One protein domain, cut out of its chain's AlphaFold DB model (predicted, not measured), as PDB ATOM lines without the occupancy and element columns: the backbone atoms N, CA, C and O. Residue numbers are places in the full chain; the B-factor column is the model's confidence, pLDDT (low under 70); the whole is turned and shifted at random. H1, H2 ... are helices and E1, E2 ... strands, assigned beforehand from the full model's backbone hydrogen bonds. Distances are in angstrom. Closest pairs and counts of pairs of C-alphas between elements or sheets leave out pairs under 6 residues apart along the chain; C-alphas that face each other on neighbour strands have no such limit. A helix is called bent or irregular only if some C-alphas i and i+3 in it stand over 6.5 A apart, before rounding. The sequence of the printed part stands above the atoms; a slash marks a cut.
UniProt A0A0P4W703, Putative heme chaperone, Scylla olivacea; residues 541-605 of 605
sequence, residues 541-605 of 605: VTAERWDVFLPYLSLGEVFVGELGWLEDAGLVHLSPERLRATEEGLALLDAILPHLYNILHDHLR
ATOM      1  N   VAL A 541     133.755 104.239  96.460       97.31
ATOM      2  CA  VAL A 541     133.738 104.055  95.006       97.31
ATOM      3  C   VAL A 541     134.510 105.222  94.390       97.31
ATOM      4  O   VAL A 541     134.133 106.372  94.606       97.31
ATOM      5  N   THR A 542     135.599 104.954  93.666       96.50
ATOM      6  CA  THR A 542     136.409 105.989  92.992       96.50
ATOM      7  C   THR A 542     136.119 106.018  91.494       96.50
ATOM      8  O   THR A 542     135.894 104.959  90.909       96.50
ATOM      9  N   ALA A 543     136.167 107.199  90.869       94.88
ATOM     10  CA  ALA A 543     135.981 107.375  89.425       94.88
ATOM     11  C   ALA A 543     136.962 106.501  88.623       94.88
ATOM     12  O   ALA A 543     136.531 105.631  87.876       94.88
ATOM     13  N   GLU A 544     138.263 106.573  88.942       93.06
ATOM     14  CA  GLU A 544     139.325 105.711  88.382       93.06
ATOM     15  C   GLU A 544     138.932 104.221  88.290       93.06
ATOM     16  O   GLU A 544     139.231 103.544  87.306       93.06
ATOM     17  N   ARG A 545     138.262 103.684  89.322       93.56
ATOM     18  CA  ARG A 545     137.868 102.270  89.365       93.56
ATOM     19  C   ARG A 545     136.468 102.020  88.810       93.56
ATOM     20  O   ARG A 545     136.200 100.921  88.332       93.56
ATOM     21  N   TRP A 546     135.594 103.016  88.861       94.81
ATOM     22  CA  TRP A 546     134.277 103.011  88.240       94.81
ATOM     23  C   TRP A 546     134.381 102.945  86.713       94.81
ATOM     24  O   TRP A 546     133.772 102.067  86.096       94.81
ATOM     25  N   ASP A 547     135.237 103.781  86.124       92.38
ATOM     26  CA  ASP A 547     135.461 103.886  84.679       92.38
ATOM     27  C   ASP A 547     135.982 102.568  84.085       92.38
ATOM     28  O   ASP A 547     135.734 102.247  82.922       92.38
ATOM     29  N   VAL A 548     136.624 101.719  84.899       90.69
ATOM     30  CA  VAL A 548     137.012 100.367  84.470       90.69
ATOM     31  C   VAL A 548     135.799  99.524  84.055       90.69
ATOM     32  O   VAL A 548     135.876  98.703  83.127       90.69
ATOM     33  N   PHE A 549     134.672  99.727  84.733       91.31
ATOM     34  CA  PHE A 549     133.428  98.994  84.540       91.31
ATOM     35  C   PHE A 549     132.466  99.744  83.598       91.31
ATOM     36  O   PHE A 549     131.947  99.120  82.664       91.31
ATOM     37  N   LEU A 550     132.306 101.064  83.768       91.31
ATOM     38  CA  LEU A 550     131.429 101.947  82.979       91.31
ATOM     39  C   LEU A 550     132.193 103.161  82.387       91.31
ATOM     40  O   LEU A 550     131.990 104.287  82.824       91.31
ATOM     41  N   PRO A 551     133.035 102.973  81.352       90.25
ATOM     42  CA  PRO A 551     133.908 104.028  80.805       90.25
ATOM     43  C   PRO A 551     133.203 105.135  79.992       90.25
ATOM     44  O   PRO A 551     133.876 106.000  79.444       90.25
ATOM     45  N   TYR A 552     131.878 105.082  79.837       88.06
ATOM     46  CA  TYR A 552     131.072 106.016  79.024       88.06
ATOM     47  C   TYR A 552     129.960 106.705  79.833       88.06
ATOM     48  O   TYR A 552     129.090 107.345  79.252       88.06
ATOM     49  N   LEU A 553     129.940 106.501  81.151       91.75
ATOM     50  CA  LEU A 553     128.991 107.111  82.074       91.75
ATOM     51  C   LEU A 553     129.717 107.257  83.410       91.75
ATOM     52  O   LEU A 553     129.843 106.281  84.149       91.75
ATOM     53  N   SER A 554     130.262 108.440  83.674       93.25
ATOM     54  CA  SER A 554     131.131 108.697  84.824       93.25
ATOM     55  C   SER A 554     130.372 108.657  86.152       93.25
ATOM     56  O   SER A 554     129.155 108.844  86.218       93.25
ATOM     57  N   LEU A 555     131.106 108.461  87.249       94.69
ATOM     58  CA  LEU A 555     130.534 108.469  88.598       94.69
ATOM     59  C   LEU A 555     129.845 109.808  88.929       94.69
ATOM     60  O   LEU A 555     128.835 109.830  89.632       94.69
ATOM     61  N   GLY A 556     130.390 110.914  88.408       92.56
ATOM     62  CA  GLY A 556     129.825 112.251  88.562       92.56
ATOM     63  C   GLY A 556     128.473 112.399  87.866       92.56
ATOM     64  O   GLY A 556     127.520 112.839  88.501       92.56
ATOM     65  N   GLU A 557     128.374 111.979  86.602       93.19
ATOM     66  CA  GLU A 557     127.142 112.075  85.801       93.19
ATOM     67  C   GLU A 557     125.968 111.287  86.394       93.19
ATOM     68  O   GLU A 557     124.833 111.714  86.240       93.19
ATOM     69  N   VAL A 558     126.222 110.169  87.086       94.12
ATOM     70  CA  VAL A 558     125.151 109.340  87.676       94.12
ATOM     71  C   VAL A 558     124.616 109.899  88.993       94.12
ATOM     72  O   VAL A 558     123.445 109.702  89.305       94.12
ATOM     73  N   PHE A 559     125.463 110.523  89.816       95.25
ATOM     74  CA  PHE A 559     125.127 110.780  91.223       95.25
ATOM     75  C   PHE A 559     125.127 112.258  91.634       95.25
ATOM     76  O   PHE A 559     124.515 112.593  92.653       95.25
ATOM     77  N   VAL A 560     125.797 113.153  90.900       89.19
ATOM     78  CA  VAL A 560     125.871 114.576  91.276       89.19
ATOM     79  C   VAL A 560     124.520 115.243  91.030       89.19
ATOM     80  O   VAL A 560     124.049 115.318  89.902       89.19
ATOM     81  N   GLY A 561     123.901 115.738  92.105       87.06
ATOM     82  CA  GLY A 561     122.540 116.288  92.105       87.06
ATOM     83  C   GLY A 561     121.476 115.305  92.609       87.06
ATOM     84  O   GLY A 561     120.520 115.731  93.249       87.06
ATOM     85  N   GLU A 562     121.688 113.999  92.438       91.00
ATOM     86  CA  GLU A 562     120.735 112.947  92.836       91.00
ATOM     87  C   GLU A 562     120.812 112.585  94.333       91.00
ATOM     88  O   GLU A 562     119.829 112.150  94.941       91.00
ATOM     89  N   LEU A 563     121.986 112.756  94.956       92.38
ATOM     90  CA  LEU A 563     122.253 112.296  96.329       92.38
ATOM     91  C   LEU A 563     122.154 113.380  97.414       92.38
ATOM     92  O   LEU A 563     122.460 113.086  98.568       92.38
ATOM     93  N   GLY A 564     121.692 114.593  97.090       91.12
ATOM     94  CA  GLY A 564     121.696 115.732  98.025       91.12
ATOM     95  C   GLY A 564     121.061 115.420  99.388       91.12
ATOM     96  O   GLY A 564     121.640 115.723 100.421       91.12
ATOM     97  N   TRP A 565     119.948 114.682  99.410       93.12
ATOM     98  CA  TRP A 565     119.272 114.272 100.650       93.12
ATOM     99  C   TRP A 565     120.078 113.293 101.531       93.12
ATOM    100  O   TRP A 565     119.862 113.251 102.742       93.12
ATOM    101  N   LEU A 566     120.999 112.507 100.959       95.19
ATOM    102  CA  LEU A 566     121.926 111.644 101.708       95.19
ATOM    103  C   LEU A 566     123.150 112.420 102.209       95.19
ATOM    104  O   LEU A 566     123.700 112.071 103.254       95.19
ATOM    105  N   GLU A 567     123.582 113.445 101.473       95.19
ATOM    106  CA  GLU A 567     124.667 114.341 101.888       95.19
ATOM    107  C   GLU A 567     124.206 115.282 103.008       95.19
ATOM    108  O   GLU A 567     124.881 115.379 104.032       95.19
ATOM    109  N   ASP A 568     123.010 115.866 102.886       95.50
ATOM    110  CA  ASP A 568     122.347 116.672 103.924       95.50
ATOM    111  C   ASP A 568     122.100 115.864 105.211       95.50
ATOM    112  O   ASP A 568     122.212 116.389 106.320       95.50
ATOM    113  N   ALA A 569     121.801 114.567 105.078       95.81
ATOM    114  CA  ALA A 569     121.673 113.639 106.202       95.81
ATOM    115  C   ALA A 569     123.024 113.178 106.787       95.81
ATOM    116  O   ALA A 569     123.040 112.423 107.760       95.81
ATOM    117  N   GLY A 570     124.158 113.584 106.201       96.44
ATOM    118  CA  GLY A 570     125.495 113.185 106.643       96.44
ATOM    119  C   GLY A 570     125.798 111.695 106.458       96.44
ATOM    120  O   GLY A 570     126.630 111.153 107.182       96.44
ATOM    121  N   LEU A 571     125.126 111.011 105.526       96.12
ATOM    122  CA  LEU A 571     125.272 109.568 105.285       96.12
ATOM    123  C   LEU A 571     126.272 109.250 104.165       96.12
ATOM    124  O   LEU A 571     126.915 108.199 104.169       96.12
ATOM    125  N   VAL A 572     126.443 110.146 103.199       96.81
ATOM    126  CA  VAL A 572     127.450 109.991 102.143       96.81
ATOM    127  C   VAL A 572     128.242 111.278 101.961       96.81
ATOM    128  O   VAL A 572     127.825 112.353 102.376       96.81
ATOM    129  N   HIS A 573     129.401 111.149 101.328       95.69
ATOM    130  CA  HIS A 573     130.083 112.263 100.690       95.69
ATOM    131  C   HIS A 573     130.279 111.922  99.222       95.69
ATOM    132  O   HIS A 573     130.892 110.892  98.903       95.69
ATOM    133  N   LEU A 574     129.806 112.806  98.356       94.38
ATOM    134  CA  LEU A 574     129.999 112.738  96.926       94.38
ATOM    135  C   LEU A 574     130.978 113.823  96.458       94.38
ATOM    136  O   LEU A 574     131.137 114.899  97.026       94.38
ATOM    137  N   SER A 575     131.688 113.487  95.397       92.00
ATOM    138  CA  SER A 575     132.510 114.361  94.573       92.00
ATOM    139  C   SER A 575     132.602 113.700  93.196       92.00
ATOM    140  O   SER A 575     132.454 112.474  93.138       92.00
ATOM    141  N   PRO A 576     132.893 114.433  92.107       88.75
ATOM    142  CA  PRO A 576     133.040 113.833  90.776       88.75
ATOM    143  C   PRO A 576     133.992 112.621  90.758       88.75
ATOM    144  O   PRO A 576     133.709 111.612  90.121       88.75
ATOM    145  N   GLU A 577     135.062 112.685  91.556       92.44
ATOM    146  CA  GLU A 577     136.093 111.646  91.664       92.44
ATOM    147  C   GLU A 577     135.741 110.468  92.587       92.44
ATOM    148  O   GLU A 577     136.431 109.442  92.579       92.44
ATOM    149  N   ARG A 578     134.745 110.612  93.475       95.75
ATOM    150  CA  ARG A 578     134.499 109.637  94.550       95.75
ATOM    151  C   ARG A 578     133.146 109.790  95.236       95.75
ATOM    152  O   ARG A 578     132.821 110.866  95.734       95.75
ATOM    153  N   LEU A 579     132.488 108.652  95.445       97.31
ATOM    154  CA  LEU A 579     131.343 108.463  96.335       97.31
ATOM    155  C   LEU A 579     131.755 107.556  97.509       97.31
ATOM    156  O   LEU A 579     132.210 106.431  97.302       97.31
ATOM    157  N   ARG A 580     131.603 108.016  98.755       96.44
ATOM    158  CA  ARG A 580     131.875 107.206  99.961       96.44
ATOM    159  C   ARG A 580     130.776 107.357 101.007       96.44
ATOM    160  O   ARG A 580     130.214 108.436 101.149       96.44
ATOM    161  N   ALA A 581     130.538 106.307 101.786       95.88
ATOM    162  CA  ALA A 581     129.734 106.407 102.999       95.88
ATOM    163  C   ALA A 581     130.496 107.165 104.110       95.88
ATOM    164  O   ALA A 581     131.736 107.212 104.120       95.88
ATOM    165  N   THR A 582     129.753 107.754 105.044       94.00
ATOM    166  CA  THR A 582     130.259 108.167 106.365       94.00
ATOM    167  C   THR A 582     130.301 106.974 107.328       94.00
ATOM    168  O   THR A 582     130.059 105.835 106.920       94.00
ATOM    169  N   GLU A 583     130.632 107.199 108.601       88.06
ATOM    170  CA  GLU A 583     130.522 106.154 109.630       88.06
ATOM    171  C   GLU A 583     129.045 105.765 109.828       88.06
ATOM    172  O   GLU A 583     128.679 104.588 109.805       88.06
ATOM    173  N   GLU A 584     128.192 106.783 109.901       90.12
ATOM    174  CA  GLU A 584     126.737 106.735 110.015       90.12
ATOM    175  C   GLU A 584     126.095 106.140 108.750       90.12
ATOM    176  O   GLU A 584     125.166 105.333 108.814       90.12
ATOM    177  N   GLY A 585     126.635 106.479 107.578       92.88
ATOM    178  CA  GLY A 585     126.229 105.902 106.303       92.88
ATOM    179  C   GLY A 585     126.592 104.434 106.150       92.88
ATOM    180  O   GLY A 585     125.792 103.665 105.626       92.88
ATOM    181  N   LEU A 586     127.774 104.015 106.616       90.62
ATOM    182  CA  LEU A 586     128.178 102.610 106.552       90.62
ATOM    183  C   LEU A 586     127.271 101.742 107.433       90.62
ATOM    184  O   LEU A 586     126.854 100.665 107.009       90.62
ATOM    185  N   ALA A 587     126.914 102.249 108.617       86.88
ATOM    186  CA  ALA A 587     125.938 101.642 109.516       86.88
ATOM    187  C   ALA A 587     124.564 101.407 108.850       86.88
ATOM    188  O   ALA A 587     123.899 100.413 109.144       86.88
ATOM    189  N   LEU A 588     124.160 102.282 107.919       91.12
ATOM    190  CA  LEU A 588     122.874 102.245 107.210       91.12
ATOM    191  C   LEU A 588     122.980 101.809 105.736       91.12
ATOM    192  O   LEU A 588     122.004 101.909 104.989       91.12
ATOM    193  N   LEU A 589     124.133 101.294 105.297       92.12
ATOM    194  CA  LEU A 589     124.445 101.111 103.873       92.12
ATOM    195  C   LEU A 589     123.451 100.199 103.129       92.12
ATOM    196  O   LEU A 589     123.168 100.417 101.952       92.12
ATOM    197  N   ASP A 590     122.876  99.212 103.816       89.44
ATOM    198  CA  ASP A 590     121.876  98.294 103.251       89.44
ATOM    199  C   ASP A 590     120.542  98.982 102.919       89.44
ATOM    200  O   ASP A 590     119.832  98.529 102.022       89.44
ATOM    201  N   ALA A 591     120.215 100.082 103.606       92.38
ATOM    202  CA  ALA A 591     119.071 100.933 103.287       92.38
ATOM    203  C   ALA A 591     119.400 101.945 102.174       92.38
ATOM    204  O   ALA A 591     118.522 102.293 101.392       92.38
ATOM    205  N   ILE A 592     120.662 102.379 102.067       94.44
ATOM    206  CA  ILE A 592     121.126 103.349 101.061       94.44
ATOM    207  C   ILE A 592     121.252 102.705  99.668       94.44
ATOM    208  O   ILE A 592     120.818 103.283  98.671       94.44
ATOM    209  N   LEU A 593     121.823 101.498  99.580       95.62
ATOM    210  CA  LEU A 593     122.154 100.842  98.307       95.62
ATOM    211  C   LEU A 593     120.986 100.702  97.306       95.62
ATOM    212  O   LEU A 593     121.220 100.972  96.128       95.62
ATOM    213  N   PRO A 594     119.745 100.346  97.704       95.31
ATOM    214  CA  PRO A 594     118.608 100.299  96.782       95.31
ATOM    215  C   PRO A 594     118.343 101.623  96.052       95.31
ATOM    216  O   PRO A 594     118.002 101.601  94.871       95.31
ATOM    217  N   HIS A 595     118.546 102.770  96.711       94.38
ATOM    218  CA  HIS A 595     118.400 104.081  96.072       94.38
ATOM    219  C   HIS A 595     119.494 104.310  95.024       94.38
ATOM    220  O   HIS A 595     119.189 104.700  93.900       94.38
ATOM    221  N   LEU A 596     120.750 103.984  95.354       95.62
ATOM    222  CA  LEU A 596     121.880 104.117  94.428       95.62
ATOM    223  C   LEU A 596     121.736 103.217  93.193       95.62
ATOM    224  O   LEU A 596     122.079 103.630  92.088       95.62
ATOM    225  N   TYR A 597     121.201 102.002  93.357       95.50
ATOM    226  CA  TYR A 597     120.912 101.119  92.226       95.50
ATOM    227  C   TYR A 597     119.793 101.660  91.337       95.50
ATOM    228  O   TYR A 597     119.911 101.555  90.122       95.50
ATOM    229  N   ASN A 598     118.728 102.231  91.910       94.75
ATOM    230  CA  ASN A 598     117.651 102.826  91.117       94.75
ATOM    231  C   ASN A 598     118.185 103.989  90.268       94.75
ATOM    232  O   ASN A 598     118.017 103.959  89.056       94.75
ATOM    233  N   ILE A 599     118.935 104.916  90.875       95.12
ATOM    234  CA  ILE A 599     119.557 106.055  90.177       95.12
ATOM    235  C   ILE A 599     120.465 105.582  89.029       95.12
ATOM    236  O   ILE A 599     120.342 106.071  87.905       95.12
ATOM    237  N   LEU A 600     121.329 104.584  89.268       94.19
ATOM    238  CA  LEU A 600     122.163 103.992  88.215       94.19
ATOM    239  C   LEU A 600     121.326 103.338  87.104       94.19
ATOM    240  O   LEU A 600     121.645 103.475  85.926       94.19
ATOM    241  N   HIS A 601     120.274 102.601  87.457       90.44
ATOM    242  CA  HIS A 601     119.428 101.931  86.471       90.44
ATOM    243  C   HIS A 601     118.576 102.905  85.656       90.44
ATOM    244  O   HIS A 601     118.326 102.614  84.490       90.44
ATOM    245  N   ASP A 602     118.165 104.036  86.226       91.25
ATOM    246  CA  ASP A 602     117.410 105.072  85.520       91.25
ATOM    247  C   ASP A 602     118.295 105.873  84.549       91.25
ATOM    248  O   ASP A 602     117.846 106.168  83.448       91.25
ATOM    249  N   HIS A 603     119.581 106.086  84.859       89.44
ATOM    250  CA  HIS A 603     120.570 106.644  83.914       89.44
ATOM    251  C   HIS A 603     120.963 105.697  82.761       89.44
ATOM    252  O   HIS A 603     121.629 106.112  81.812       89.44
ATOM    253  N   LEU A 604     120.606 104.411  82.846       85.38
ATOM    254  CA  LEU A 604     120.952 103.374  81.862       85.38
ATOM    255  C   LEU A 604     119.748 102.888  81.030       85.38
ATOM    256  O   LEU A 604     119.888 101.937  80.250       85.38
ATOM    257  N   ARG A 605     118.584 103.520  81.214       79.62
ATOM    258  CA  ARG A 605     117.344 103.305  80.455       79.62
ATOM    259  C   ARG A 605     117.237 104.285  79.293       79.62
ATOM    260  O   ARG A 605     116.864 103.791  78.208       79.62
TER     261      ARG A 605
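What this domain is: This is residues 541 to 605 of the 605 residues of the protein "Putative heme chaperone" of Scylla olivacea (UniProt A0A0P4W703). A small domain in which a two-stranded hairpin, E1 and E2, makes one side and the longest helix, H5, makes the opposite side, both running roughly along the long axis. Four short helices fill in round them: H1 and H2 at one end of the hairpin, H3 next to the beginning of E1, and H4 at the other end, where the chain turns from E2 into H5. The first printed residues, 541 to 542, pair with E2 as a short extra strand. The printed part has 65 residues, with five named helices and two named strands in the order H1 H2 H3 E1 E2 H4 H5; the sheet order is E1 - E2, antiparallel, and the class is mostly helix. The whole is compact, with a radius of gyration of the C-alphas of 11.4 A and spans of 31 by 23 by 19 A.

How they stand to each other: E1, residues 572 to 575, and E2, residues 578 to 581, form an antiparallel hairpin at 173 degrees; N 573 and O 580 are 2.8 A apart and N 578 and O 575 3.0 A, both within hydrogen-bond range. Residues 541 to 542 pair antiparallel with residues 578 to 579 of E2. The closest C-alphas of E1 and H3, residues 564 to 568, are those of Val 572 and Leu 566, 5.8 A apart. H2, residues 555 to 559, has its closest C-alpha to E1 at Gly 556, 6.9 A from that of Ser 575. H2 touches H5, residues 589 to 602, with residues 599 to 600 of H5 alone; the closest C-alphas are those of Val 558 and Leu 600, 6.1 A. H1, residues 543 to 546, only just touches H2, with 3 pairs of C-alphas within 8 A, the closest being those of Ala 543 and Leu 555, 5.6 A. H4, residues 583 to 587, is close to H5 but not clearly touching; the closest C-alphas are those of Gly 585 and Ile 592, 7.7 A. E1 and H5 are apart; H3 and H5 are apart only just, at 8.4 A. In H2, H3 and H4 every O i to N i+4 pair is within hydrogen-bond range, in H5 8 of 10 are, and H1 is too short for such a pair.

Where its parts are: E1 begins at C-alpha 572, (127.450, 109.991, 102.143), and is 10.1 A long; E2 is 10.2 A. H5 is 20.1 A long and ends at C-alpha 602, (117.410, 105.072, 85.520). It is irregular, but only just: C-alphas 591 and 594 are 6.6 A apart. H1 begins at C-alpha 543, (135.981, 107.375, 89.425).

The domain as a whole: The C-alphas of Glu 583 and Arg 605, the two farthest apart, are 32.1 A from each other. The printed part has no cut and ends at Arg 605, the chain's last residue. No link is long; H1 to H2, with 8 residues between them, is short, and the others are tight. The mean pLDDT of the printed part is 92.8, and no printed residue is under 70.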